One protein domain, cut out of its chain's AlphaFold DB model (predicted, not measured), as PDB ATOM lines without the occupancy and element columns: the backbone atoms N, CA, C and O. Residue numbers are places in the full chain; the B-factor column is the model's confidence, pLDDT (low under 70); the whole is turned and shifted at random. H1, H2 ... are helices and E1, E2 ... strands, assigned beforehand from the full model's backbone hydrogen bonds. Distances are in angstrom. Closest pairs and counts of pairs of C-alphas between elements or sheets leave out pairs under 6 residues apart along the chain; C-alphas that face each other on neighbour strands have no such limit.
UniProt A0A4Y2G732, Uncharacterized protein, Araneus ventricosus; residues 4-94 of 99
ATOM      1  N   GLN A   4     -34.104  59.764  39.073       91.12
ATOM      2  CA  GLN A   4     -33.645  60.201  40.387       91.12
ATOM      3  C   GLN A   4     -32.236  60.790  40.271       91.12
ATOM      4  O   GLN A   4     -31.534  60.539  39.297       91.12
ATOM      5  N   ILE A   5     -31.812  61.581  41.257       90.38
ATOM      6  CA  ILE A   5     -30.468  62.171  41.296       90.38
ATOM      7  C   ILE A   5     -29.771  61.679  42.558       90.38
ATOM      8  O   ILE A   5     -30.293  61.848  43.659       90.38
ATOM      9  N   ILE A   6     -28.588  61.088  42.401       91.56
ATOM     10  CA  ILE A   6     -27.684  60.777  43.511       91.56
ATOM     11  C   ILE A   6     -26.505  61.748  43.485       91.56
ATOM     12  O   ILE A   6     -26.027  62.119  42.415       91.56
ATOM     13  N   VAL A   7     -26.042  62.179  44.658       91.69
ATOM     14  CA  VAL A   7     -24.868  63.050  44.780       91.69
ATOM     15  C   VAL A   7     -23.681  62.226  45.258       91.69
ATOM     16  O   VAL A   7     -23.690  61.729  46.382       91.69
ATOM     17  N   ILE A   8     -22.652  62.099  44.421       91.19
ATOM     18  CA  ILE A   8     -21.403  61.404  44.754       91.19
ATOM     19  C   ILE A   8     -20.270  62.425  44.679       91.19
ATOM     20  O   ILE A   8     -20.032  63.007  43.627       91.19
ATOM     21  N   ASN A   9     -19.583  62.679  45.798       92.81
ATOM     22  CA  ASN A   9     -18.508  63.681  45.897       92.81
ATOM     23  C   ASN A   9     -18.908  65.080  45.379       92.81
ATOM     24  O   ASN A   9     -18.113  65.775  44.752       92.81
ATOM     25  N   GLY A  10     -20.161  65.487  45.608       90.88
ATOM     26  CA  GLY A  10     -20.700  66.767  45.132       90.88
ATOM     27  C   GLY A  10     -21.151  66.775  43.666       90.88
ATOM     28  O   GLY A  10     -21.756  67.753  43.234       90.88
ATOM     29  N   LEU A  11     -20.929  65.693  42.910       90.06
ATOM     30  CA  LEU A  11     -21.426  65.539  41.544       90.06
ATOM     31  C   LEU A  11     -22.849  64.971  41.551       90.06
ATOM     32  O   LEU A  11     -23.090  63.911  42.128       90.06
ATOM     33  N   GLN A  12     -23.779  65.657  40.883       94.38
ATOM     34  CA  GLN A  12     -25.143  65.173  40.666       94.38
ATOM     35  C   GLN A  12     -25.170  64.187  39.498       94.38
ATOM     36  O   GLN A  12     -24.892  64.557  38.359       94.38
ATOM     37  N   ILE A  13     -25.518  62.937  39.783       91.19
ATOM     38  CA  ILE A  13     -25.591  61.861  38.800       91.19
ATOM     39  C   ILE A  13     -27.060  61.450  38.661       91.19
ATOM     40  O   ILE A  13     -27.640  60.919  39.615       91.19
ATOM     41  N   PRO A  14     -27.695  61.703  37.503       90.19
ATOM     42  CA  PRO A  14     -29.027  61.192  37.240       90.19
ATOM     43  C   PRO A  14     -28.966  59.672  37.064       90.19
ATOM     44  O   PRO A  14     -28.107  59.151  36.355       90.19
ATOM     45  N   PHE A  15     -29.893  58.957  37.688       86.06
ATOM     46  CA  PHE A  15     -30.015  57.511  37.578       86.06
ATOM     47  C   PHE A  15     -31.482  57.090  37.501       86.06
ATOM     48  O   PHE A  15     -32.396  57.831  37.869       86.06
ATOM     49  N   ARG A  16     -31.716  55.882  36.991       84.31
ATOM     50  CA  ARG A  16     -33.037  55.252  36.933       84.31
ATOM     51  C   ARG A  16     -32.954  53.912  37.642       84.31
ATOM     52  O   ARG A  16     -31.990  53.178  37.453       84.31
ATOM     53  N   ILE A  17     -33.967  53.600  38.445       82.44
ATOM     54  CA  ILE A  17     -34.135  52.265  39.018       82.44
ATOM     55  C   ILE A  17     -35.204  51.554  38.196       82.44
ATOM     56  O   ILE A  17     -36.370  51.953  38.217       82.44
ATOM     57  N   ALA A  18     -34.809  50.493  37.501       81.56
ATOM     58  CA  ALA A  18     -35.752  49.549  36.924       81.56
ATOM     59  C   ALA A  18     -36.080  48.468  37.957       81.56
ATOM     60  O   ALA A  18     -35.186  47.906  38.591       81.56
ATOM     61  N   LYS A  19     -37.371  48.176  38.136       81.62
ATOM     62  CA  LYS A  19     -37.791  46.982  38.872       81.62
ATOM     63  C   LYS A  19     -37.651  45.785  37.945       81.62
ATOM     64  O   LYS A  19     -38.289  45.749  36.898       81.62
ATOM     65  N   ILE A  20     -36.834  44.828  38.354       80.31
ATOM     66  CA  ILE A  20     -36.611  43.563  37.660       80.31
ATOM     67  C   ILE A  20     -37.176  42.453  38.549       80.31
ATOM     68  O   ILE A  20     -37.140  42.577  39.776       80.31
ATOM     69  N   SER A  21     -37.751  41.412  37.941       75.31
ATOM     70  CA  SER A  21     -38.278  40.269  38.693       75.31
ATOM     71  C   SER A  21     -37.170  39.622  39.528       75.31
ATOM     72  O   SER A  21     -36.041  39.484  39.056       75.31
ATOM     73  N   VAL A  22     -37.485  39.225  40.764       65.50
ATOM     74  CA  VAL A  22     -36.546  38.565  41.698       65.50
ATOM     75  C   VAL A  22     -36.521  37.053  41.447       65.50
ATOM     76  O   VAL A  22     -36.398  36.245  42.361       65.50
ATOM     77  N   ASP A  23     -36.668  36.658  40.190       68.31
ATOM     78  CA  ASP A  23     -36.448  35.278  39.788       68.31
ATOM     79  C   ASP A  23     -34.935  35.059  39.656       68.31
ATOM     80  O   ASP A  23     -34.161  36.019  39.564       68.31
ATOM     81  N   GLY A  24     -34.480  33.806  39.644       66.38
ATOM     82  CA  GLY A  24     -33.051  33.471  39.553       66.38
ATOM     83  C   GLY A  24     -32.313  34.061  38.326       66.38
ATOM     84  O   GLY A  24     -31.090  34.081  38.256       66.38
ATOM     85  N   GLU A  25     -33.054  34.653  37.392       72.88
ATOM     86  CA  GLU A  25     -32.577  35.292  36.164       72.88
ATOM     87  C   GLU A  25     -32.319  36.811  36.301       72.88
ATOM     88  O   GLU A  25     -32.094  37.506  35.300       72.88
ATOM     89  N   TYR A  26     -32.331  37.358  37.524       79.44
ATOM     90  CA  TYR A  26     -32.180  38.800  37.774       79.44
ATOM     91  C   TYR A  26     -30.894  39.393  37.176       79.44
ATOM     92  O   TYR A  26     -30.902  40.547  36.741       79.44
ATOM     93  N   LEU A  27     -29.796  38.629  37.110       81.69
ATOM     94  CA  LEU A  27     -28.539  39.098  36.519       81.69
ATOM     95  C   LEU A  27     -28.688  39.356  35.018       81.69
ATOM     96  O   LEU A  27     -28.373  40.449  34.549       81.69
ATOM     97  N   PHE A  28     -29.156  38.363  34.260       82.50
ATOM     98  CA  PHE A  28     -29.285  38.486  32.807       82.50
ATOM     99  C   PHE A  28     -30.363  39.496  32.430       82.50
ATOM    100  O   PHE A  28     -30.183  40.252  31.480       82.50
ATOM    101  N   SER A  29     -31.424  39.591  33.231       84.56
ATOM    102  CA  SER A  29     -32.412  40.663  33.116       84.56
ATOM    103  C   SER A  29     -31.790  42.048  33.343       84.56
ATOM    104  O   SER A  29     -32.066  42.979  32.590       84.56
ATOM    105  N   SER A  30     -30.904  42.186  34.337       83.38
ATOM    106  CA  SER A  30     -30.194  43.444  34.621       83.38
ATOM    107  C   SER A  30     -29.221  43.820  33.507       83.38
ATOM    108  O   SER A  30     -29.175  44.980  33.104       83.38
ATOM    109  N   LEU A  31     -28.479  42.848  32.971       84.19
ATOM    110  CA  LEU A  31     -27.588  43.053  31.826       84.19
ATOM    111  C   LEU A  31     -28.371  43.429  30.565       84.19
ATOM    112  O   LEU A  31     -27.978  44.349  29.854       84.19
ATOM    113  N   SER A  32     -29.504  42.770  30.321       85.88
ATOM    114  CA  SER A  32     -30.410  43.099  29.219       85.88
ATOM    115  C   SER A  32     -30.919  44.525  29.319       85.88
ATOM    116  O   SER A  32     -30.811  45.286  28.358       85.88
ATOM    117  N   TYR A  33     -31.368  44.931  30.505       86.56
ATOM    118  CA  TYR A  33     -31.792  46.303  30.739       86.56
ATOM    119  C   TYR A  33     -30.645  47.308  30.532       86.56
ATOM    120  O   TYR A  33     -30.835  48.336  29.893       86.56
ATOM    121  N   LEU A  34     -29.435  47.000  31.009       85.38
ATOM    122  CA  LEU A  34     -28.275  47.884  30.871       85.38
ATOM    123  C   LEU A  34     -27.823  48.065  29.412       85.38
ATOM    124  O   LEU A  34     -27.439  49.166  29.025       85.38
ATOM    125  N   VAL A  35     -27.832  46.992  28.617       84.38
ATOM    126  CA  VAL A  35     -27.304  46.992  27.242       84.38
ATOM    127  C   VAL A  35     -28.367  47.392  26.218       84.38
ATOM    128  O   VAL A  35     -28.045  48.039  25.222       84.38
ATOM    129  N   CYS A  36     -29.625  47.009  26.442       85.19
ATOM    130  CA  CYS A  36     -30.699  47.126  25.455       85.19
ATOM    131  C   CYS A  36     -31.875  48.016  25.898       85.19
ATOM    132  O   CYS A  36     -32.791  48.194  25.101       85.19
ATOM    133  N   ASP A  37     -31.880  48.553  27.129       85.25
ATOM    134  CA  ASP A  37     -33.038  49.232  27.762       85.25
ATOM    135  C   ASP A  37     -34.323  48.371  27.739       85.25
ATOM    136  O   ASP A  37     -35.445  48.872  27.799       85.25
ATOM    137  N   ASP A  38     -34.157  47.045  27.657       84.44
ATOM    138  CA  ASP A  38     -35.225  46.047  27.587       84.44
ATOM    139  C   ASP A  38     -34.774  44.762  28.291       84.44
ATOM    140  O   ASP A  38     -33.641  44.320  28.125       84.44
ATOM    141  N   VAL A  39     -35.657  44.140  29.069       85.44
ATOM    142  CA  VAL A  39     -35.411  42.860  29.754       85.44
ATOM    143  C   VAL A  39     -35.693  41.642  28.865       85.44
ATOM    144  O   VAL A  39     -35.230  40.546  29.168       85.44
ATOM    145  N   SER A  40     -36.409  41.814  27.748       86.81
ATOM    146  CA  SER A  40     -36.815  40.714  26.860       86.81
ATOM    147  C   SER A  40     -35.636  39.980  26.206       86.81
ATOM    148  O   SER A  40     -35.756  38.815  25.820       86.81
ATOM    149  N   MET A  41     -34.470  40.629  26.118       86.75
ATOM    150  CA  MET A  41     -33.261  40.070  25.507       86.75
ATOM    151  C   MET A  41     -32.393  39.246  26.466       86.75
ATOM    152  O   MET A  41     -31.336  38.756  26.056       86.75
ATOM    153  N   MET A  42     -32.843  39.010  27.702       85.38
ATOM    154  CA  MET A  42     -32.084  38.250  28.700       85.38
ATOM    155  C   MET A  42     -31.653  36.861  28.203       85.38
ATOM    156  O   MET A  42     -30.503  36.479  28.392       85.38
ATOM    157  N   ALA A  43     -32.525  36.134  27.493       84.81
ATOM    158  CA  ALA A  43     -32.232  34.784  27.005       84.81
ATOM    159  C   ALA A  43     -31.121  34.776  25.942       84.81
ATOM    160  O   ALA A  43     -30.280  33.873  25.900       84.81
ATOM    161  N   LYS A  44     -31.089  35.814  25.098       87.19
ATOM    162  CA  LYS A  44     -30.046  35.992  24.089       87.19
ATOM    163  C   LYS A  44     -28.715  36.338  24.748       87.19
ATOM    164  O   LYS A  44     -27.725  35.674  24.476       87.19
ATOM    165  N   ILE A  45     -28.709  37.306  25.667       85.19
ATOM    166  CA  ILE A  45     -27.503  37.697  26.412       85.19
ATOM    167  C   ILE A  45     -26.947  36.520  27.208       85.19
ATOM    168  O   ILE A  45     -25.736  36.313  27.228       85.19
ATOM    169  N   HIS A  46     -27.818  35.721  27.824       83.88
ATOM    170  CA  HIS A  46     -27.429  34.498  28.510       83.88
ATOM    171  C   HIS A  46     -26.727  33.519  27.558       83.88
ATOM    172  O   HIS A  46     -25.604  33.094  27.828       83.88
ATOM    173  N   THR A  47     -27.335  33.234  26.404       86.06
ATOM    174  CA  THR A  47     -26.766  32.335  25.385       86.06
ATOM    175  C   THR A  47     -25.420  32.842  24.858       86.06
ATOM    176  O   THR A  47     -24.451  32.082  24.793       86.06
ATOM    177  N   ASP A  48     -25.332  34.133  24.537       86.69
ATOM    178  CA  ASP A  48     -24.116  34.769  24.026       86.69
ATOM    179  C   ASP A  48     -22.999  34.749  25.081       86.69
ATOM    180  O   ASP A  48     -21.843  34.473  24.762       86.69
ATOM    181  N   THR A  49     -23.347  34.956  26.354       81.88
ATOM    182  CA  THR A  49     -22.413  34.891  27.487       81.88
ATOM    183  C   THR A  49     -21.848  33.484  27.666       81.88
ATOM    184  O   THR A  49     -20.629  33.313  27.728       81.88
ATOM    185  N   VAL A  50     -22.710  32.463  27.701       80.75
ATOM    186  CA  VAL A  50     -22.290  31.055  27.808       80.75
ATOM    187  C   VAL A  50     -21.398  30.673  26.625       80.75
ATOM    188  O   VAL A  50     -20.340  30.067  26.816       80.75
ATOM    189  N   SER A  51     -21.774  31.074  25.406       84.56
ATOM    190  CA  SER A  51     -20.974  30.838  24.199       84.56
ATOM    191  C   SER A  51     -19.605  31.517  24.285       84.56
ATOM    192  O   SER A  51     -18.577  30.888  24.030       84.56
ATOM    193  N   HIS A  52     -19.564  32.783  24.709       83.88
ATOM    194  CA  HIS A  52     -18.323  33.536  24.846       83.88
ATOM    195  C   HIS A  52     -17.373  32.897  25.863       83.88
ATOM    196  O   HIS A  52     -16.192  32.717  25.557       83.88
ATOM    197  N   VAL A  53     -17.875  32.517  27.043       78.31
ATOM    198  CA  VAL A  53     -17.060  31.865  28.078       78.31
ATOM    199  C   VAL A  53     -16.553  30.508  27.599       78.31
ATOM    200  O   VAL A  53     -15.367  30.223  27.756       78.31
ATOM    201  N   SER A  54     -17.407  29.710  26.952       78.62
ATOM    202  CA  SER A  54     -17.023  28.405  26.394       78.62
ATOM    203  C   SER A  54     -15.896  28.541  25.366       78.62
ATOM    204  O   SER A  54     -14.894  27.832  25.430       78.62
ATOM    205  N   ASN A  55     -16.004  29.515  24.459       83.88
ATOM    206  CA  ASN A  55     -15.010  29.749  23.408       83.88
ATOM    207  C   ASN A  55     -13.693  30.349  23.928       83.88
ATOM    208  O   ASN A  55     -12.658  30.238  23.274       83.88
ATOM    209  N   ASN A  56     -13.709  30.978  25.104       81.19
ATOM    210  CA  ASN A  56     -12.554  31.657  25.695       81.19
ATOM    211  C   ASN A  56     -12.134  31.030  27.030       81.19
ATOM    212  O   ASN A  56     -11.466  31.671  27.844       81.19
ATOM    213  N   LEU A  57     -12.494  29.766  27.254       71.94
ATOM    214  CA  LEU A  57     -12.396  29.097  28.547       71.94
ATOM    215  C   LEU A  57     -11.005  29.199  29.187       71.94
ATOM    216  O   LEU A  57     -10.886  29.436  30.385       71.94
ATOM    217  N   GLN A  58      -9.937  29.084  28.390       73.50
ATOM    218  CA  GLN A  58      -8.551  29.192  28.867       73.50
ATOM    219  C   GLN A  58      -8.265  30.533  29.556       73.50
ATOM    220  O   GLN A  58      -7.542  30.566  30.548       73.50
ATOM    221  N   ARG A  59      -8.866  31.622  29.064       75.25
ATOM    222  CA  ARG A  59      -8.746  32.967  29.639       75.25
ATOM    223  C   ARG A  59      -9.539  33.100  30.941       75.25
ATOM    224  O   ARG A  59      -9.150  33.865  31.818       75.25
ATOM    225  N   PHE A  60     -10.610  32.320  31.083       68.00
ATOM    226  CA  PHE A  60     -11.495  32.323  32.247       68.00
ATOM    227  C   PHE A  60     -11.176  31.234  33.286       68.00
ATOM    228  O   PHE A  60     -11.788  31.221  34.353       68.00
ATOM    229  N   LYS A  61     -10.193  30.355  33.038       62.47
ATOM    230  CA  LYS A  61      -9.827  29.222  33.914       62.47
ATOM    231  C   LYS A  61      -9.599  29.597  35.380       62.47
ATOM    232  O   LYS A  61      -9.987  28.834  36.257       62.47
ATOM    233  N   CYS A  62      -9.014  30.763  35.658       59.41
ATOM    234  CA  CYS A  62      -8.780  31.233  37.030       59.41
ATOM    235  C   CYS A  62     -10.076  31.601  37.777       59.41
ATOM    236  O   CYS A  62     -10.095  31.631  39.004       59.41
ATOM    237  N   PHE A  63     -11.154  31.886  37.045       56.03
ATOM    238  CA  PHE A  63     -12.415  32.424  37.563       56.03
ATOM    239  C   PHE A  63     -13.540  31.384  37.558       56.03
ATOM    240  O   PHE A  63     -14.393  31.393  38.440       56.03
ATOM    241  N   ILE A  64     -13.467  30.415  36.639       56.03
ATOM    242  CA  ILE A  64     -14.280  29.186  36.619       56.03
ATOM    243  C   ILE A  64     -13.972  28.296  37.834       56.03
ATOM    244  O   ILE A  64     -14.620  27.293  38.052       56.03
ATOM    245  N   GLN A  65     -12.999  28.641  38.672       54.56
ATOM    246  CA  GLN A  65     -12.630  27.882  39.862       54.56
ATOM    247  C   GLN A  65     -13.216  28.448  41.167       54.56
ATOM    248  O   GLN A  65     -12.648  28.179  42.220       54.56
ATOM    249  N   GLN A  66     -14.324  29.205  41.171       53.88
ATOM    250  CA  GLN A  66     -14.966  29.608  42.439       53.88
ATOM    251  C   GLN A  66     -16.504  29.681  42.348       53.88
ATOM    252  O   GLN A  66     -17.057  30.669  41.877       53.88
ATOM    253  N   ARG A  67     -17.206  28.672  42.883       56.75
ATOM    254  CA  ARG A  67     -18.591  28.761  43.375       56.75
ATOM    255  C   ARG A  67     -18.528  28.889  44.898       56.75
ATOM    256  O   ARG A  67     -18.042  27.983  45.565       56.75
ATOM    257  N   SER A  68     -18.968  30.016  45.463       55.84
ATOM    258  CA  SER A  68     -18.916  30.265  46.923       55.84
ATOM    259  C   SER A  68     -17.523  30.061  47.556       55.84
ATOM    260  O   SER A  68     -17.409  29.614  48.693       55.84
ATOM    261  N   GLY A  69     -16.450  30.339  46.802       54.28
ATOM    262  CA  GLY A  69     -15.063  30.115  47.231       54.28
ATOM    263  C   GLY A  69     -14.480  28.725  46.932       54.28
ATOM    264  O   GLY A  69     -13.298  28.519  47.193       54.28
ATOM    265  N   PHE A  70     -15.248  27.798  46.346       52.91
ATOM    266  CA  PHE A  70     -14.783  26.455  45.971       52.91
ATOM    267  C   PHE A  70     -14.598  26.294  44.458       52.91
ATOM    268  O   PHE A  70     -15.487  26.680  43.699       52.91
ATOM    269  N   PRO A  71     -13.504  25.677  43.987       56.91
ATOM    270  CA  PRO A  71     -13.339  25.362  42.577       56.91
ATOM    271  C   PRO A  71     -14.403  24.439  42.030       56.91
ATOM    272  O   PRO A  71     -14.692  23.399  42.615       56.91
ATOM    273  N   TYR A  72     -14.957  24.818  40.869       61.62
ATOM    274  CA  TYR A  72     -15.646  23.858  40.024       61.62
ATOM    275  C   TYR A  72     -14.650  22.738  39.719       61.62
ATOM    276  O   TYR A  72     -13.509  22.997  39.324       61.62
ATOM    277  N   GLY A  73     -15.067  21.496  39.956       59.72
ATOM    278  CA  GLY A  73     -14.182  20.340  39.846       59.72
ATOM    279  C   GLY A  73     -13.826  20.016  38.397       59.72
ATOM    280  O   GLY A  73     -12.774  19.438  38.137       59.72
ATOM    281  N   THR A  74     -14.690  20.396  37.448       66.69
ATOM    282  CA  THR A  74     -14.501  20.158  36.011       66.69
ATOM    283  C   THR A  74     -15.151  21.248  35.153       66.69
ATOM    284  O   THR A  74     -16.104  21.907  35.567       66.69
ATOM    285  N   GLU A  75     -14.670  21.398  33.918       66.19
ATOM    286  CA  GLU A  75     -15.281  22.243  32.880       66.19
ATOM    287  C   GLU A  75     -16.741  21.860  32.605       66.19
ATOM    288  O   GLU A  75     -17.609  22.725  32.517       66.19
ATOM    289  N   HIS A  76     -17.024  20.557  32.536       69.81
ATOM    290  CA  HIS A  76     -18.373  20.047  32.308       69.81
ATOM    291  C   HIS A  76     -19.343  20.480  33.413       69.81
ATOM    292  O   HIS A  76     -20.482  20.843  33.128       69.81
ATOM    293  N   GLN A  77     -18.876  20.506  34.664       69.06
ATOM    294  CA  GLN A  77     -19.664  20.980  35.794       69.06
ATOM    295  C   GLN A  77     -20.009  22.468  35.653       69.06
ATOM    296  O   GLN A  77     -21.165  22.841  35.816       69.06
ATOM    297  N   TYR A  78     -19.041  23.308  35.274       68.62
ATOM    298  CA  TYR A  78     -19.287  24.732  35.035       68.62
ATOM    299  C   TYR A  78     -20.295  24.962  33.906       68.62
ATOM    300  O   TYR A  78     -21.267  25.683  34.092       68.62
ATOM    301  N   LEU A  79     -20.112  24.310  32.755       67.62
ATOM    302  CA  LEU A  79     -20.996  24.486  31.598       67.62
ATOM    303  C   LEU A  79     -22.410  23.931  31.818       67.62
ATOM    304  O   LEU A  79     -23.342  24.377  31.157       67.62
ATOM    305  N   THR A  80     -22.576  22.979  32.737       70.19
ATOM    306  CA  THR A  80     -23.886  22.409  33.094       70.19
ATOM    307  C   THR A  80     -24.600  23.248  34.153       70.19
ATOM    308  O   THR A  80     -25.817  23.394  34.104       70.19
ATOM    309  N   GLU A  81     -23.857  23.823  35.102       68.75
ATOM    310  CA  GLU A  81     -24.418  24.633  36.187       68.75
ATOM    311  C   GLU A  81     -24.629  26.102  35.790       68.75
ATOM    312  O   GLU A  81     -25.583  26.716  36.255       68.75
ATOM    313  N   MET A  82     -23.785  26.663  34.915       65.94
ATOM    314  CA  MET A  82     -23.899  28.039  34.416       65.94
ATOM    315  C   MET A  82     -25.268  28.377  33.799       65.94
ATOM    316  O   MET A  82     -25.783  29.448  34.115       65.94
ATOM    317  N   PRO A  83     -25.881  27.512  32.968       62.84
ATOM    318  CA  PRO A  83     -27.208  27.768  32.425       62.84
ATOM    319  C   PRO A  83     -28.345  27.573  33.434       62.84
ATOM    320  O   PRO A  83     -29.502  27.784  33.071       62.84
ATOM    321  N   SER A  84     -28.056  27.153  34.673       63.31
ATOM    322  CA  SER A  84     -29.084  27.008  35.697       63.31
ATOM    323  C   SER A  84     -29.565  28.385  36.160       63.31
ATOM    324  O   SER A  84     -28.746  29.197  36.604       63.31
ATOM    325  N   PRO A  85     -30.886  28.642  36.156       52.94
ATOM    326  CA  PRO A  85     -31.445  29.890  36.667       52.94
ATOM    327  C   PRO A  85     -31.162  30.083  38.164       52.94
ATOM    328  O   PRO A  85     -31.271  31.186  38.669       52.94
ATOM    329  N   GLU A  86     -30.759  29.044  38.900       53.28
ATOM    330  CA  GLU A  86     -30.452  29.121  40.335       53.28
ATOM    331  C   GLU A  86     -29.004  29.554  40.635       53.28
ATOM    332  O   GLU A  86     -28.594  29.629  41.801       53.28
ATOM    333  N   LEU A  87     -28.190  29.805  39.604       57.06
ATOM    334  CA  LEU A  87     -26.796  30.174  39.795       57.06
ATOM    335  C   LEU A  87     -26.678  31.627  40.283       57.06
ATOM    336  O   LEU A  87     -26.678  32.579  39.505       57.06
ATOM    337  N   PHE A  88     -26.486  31.796  41.593       52.41
ATOM    338  CA  PHE A  88     -26.010  33.052  42.170       52.41
ATOM    339  C   PHE A  88     -24.597  33.347  41.660       52.41
ATOM    340  O   PHE A  88     -23.600  32.812  42.153       52.41
ATOM    341  N   ILE A  89     -24.516  34.204  40.650       55.47
ATOM    342  CA  ILE A  89     -23.251  34.719  40.150       55.47
ATOM    343  C   ILE A  89     -22.752  35.774  41.138       55.47
ATOM    344  O   ILE A  89     -23.320  36.858  41.269       55.47
ATOM    345  N   ASP A  90     -21.680  35.435  41.851       49.28
ATOM    346  CA  ASP A  90     -20.971  36.384  42.698       49.28
ATOM    347  C   ASP A  90     -20.350  37.495  41.828       49.28
ATOM    348  O   ASP A  90     -19.881  37.272  40.706       49.28
ATOM    349  N   SER A  91     -20.349  38.703  42.384       45.69
ATOM    350  CA  SER A  91     -19.894  40.000  41.863       45.69
ATOM    351  C   SER A  91     -18.621  39.994  40.996       45.69
ATOM    352  O   SER A  91     -18.447  40.872  40.150       45.69
ATOM    353  N   LYS A  92     -17.743  38.996  41.148       42.91
ATOM    354  CA  LYS A  92     -16.505  38.850  40.369       42.91
ATOM    355  C   LYS A  92     -16.714  38.476  38.899       42.91
ATOM    356  O   LYS A  92     -15.899  38.888  38.081       42.91
ATOM    357  N   LEU A  93     -17.770  37.741  38.534       48.53
ATOM    358  CA  LEU A  93     -18.028  37.409  37.119       48.53
ATOM    359  C   LEU A  93     -18.595  38.621  36.353       48.53
ATOM    360  O   LEU A  93     -18.341  38.789  35.164       48.53
ATOM    361  N   CYS A  94     -19.324  39.494  37.057       45.12
ATOM    362  CA  CYS A  94     -20.035  40.633  36.477       45.12
ATOM    363  C   CYS A  94     -19.093  41.740  35.968       45.12
ATOM    364  O   CYS A  94     -19.416  42.416  34.999       45.12
TER     365      CYS A  94
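This is residues 4 to 94 of the 99 residues of an uncharacterized protein of Araneus ventricosus (UniProt A0A4Y2G732). A small two-stranded hairpin, E1 and E2, makes one end of a long, loose shape, and residues 17 to 25 lead from it to a loose group of helices. There H1 and the first residues of H2 meet about perpendicular, H2 runs on away from H1 toward short H3, and after a long loop H4 folds back close beside H2, before the last stretch brings short H5 nearer the middle. The printed part has 91 residues, with two strands and five helices in the order E1 E2 H1 H2 H3 H4 H5; the sheet E1 - E2 is antiparallel and the class is mixed, helices and strands. It is loose, with a radius of gyration of the C-alphas of 15.8 A, and only just elongated, with spans of 46 by 31 by 23 A.

Find C-alpha 4 at (-33.645, 60.201, 40.387); from there E1, residues 4 to 8, runs 13.1 A. E2, residues 11 to 16, comes back over 16.2 A. H1, residues 26 to 36, covers 14.9 A. Look for C-alpha 42 at (-32.084, 38.250, 28.700), where H2, residues 42 to 55, begins its 19.8 A. H3 is residues 57 to 60, and H4, residues 75 to 81, covers 10.0 A. H5, residues 91 to 94, ends at C-alpha 94, at (-20.035, 40.633, 36.477).

Begin at the hairpin of E1 and E2, antiparallel neighbours at 144 degrees. C-alphas 5 and 14 face each other at 4.4 A, and you will find N 6 and O 13 at 2.9 A and N 15 and O 4 at 2.8 A, within hydrogen-bond range. E1 is apart from each of the five helices, and E2 is apart from H2, H3, H4 and H5. H1 and H2 touch, with the C-alphas of Phe 28 and Met 42 closest at 5.0 A; H2 does so with residues 42 to 46 alone. Their lines are about perpendicular, at 84 degrees. H2 and H4 are close but not clearly touching, with the C-alphas of Ser 54 and Leu 79 closest at 7.6 A. They run opposite ways at a shallow tilt of 9 degrees. H2 and H3 are close but not clearly touching, with the C-alphas of Val 53 and Phe 60 closest at 7.0 A. H5 touches no helix. In H1, H2 and H4 every O i to N i+4 pair is within hydrogen-bond range; H3 and H5 are too short for such a pair.

The C-alphas farthest apart are those of Gly 10 and His 76, at 48.5 A. The printed part has no cut. The link from H3 to H4, residues 61 to 74, is long. The mean pLDDT of the printed part is 73.9, and residues 22 to 24, 60 to 79 and 81 to 94 are under 70.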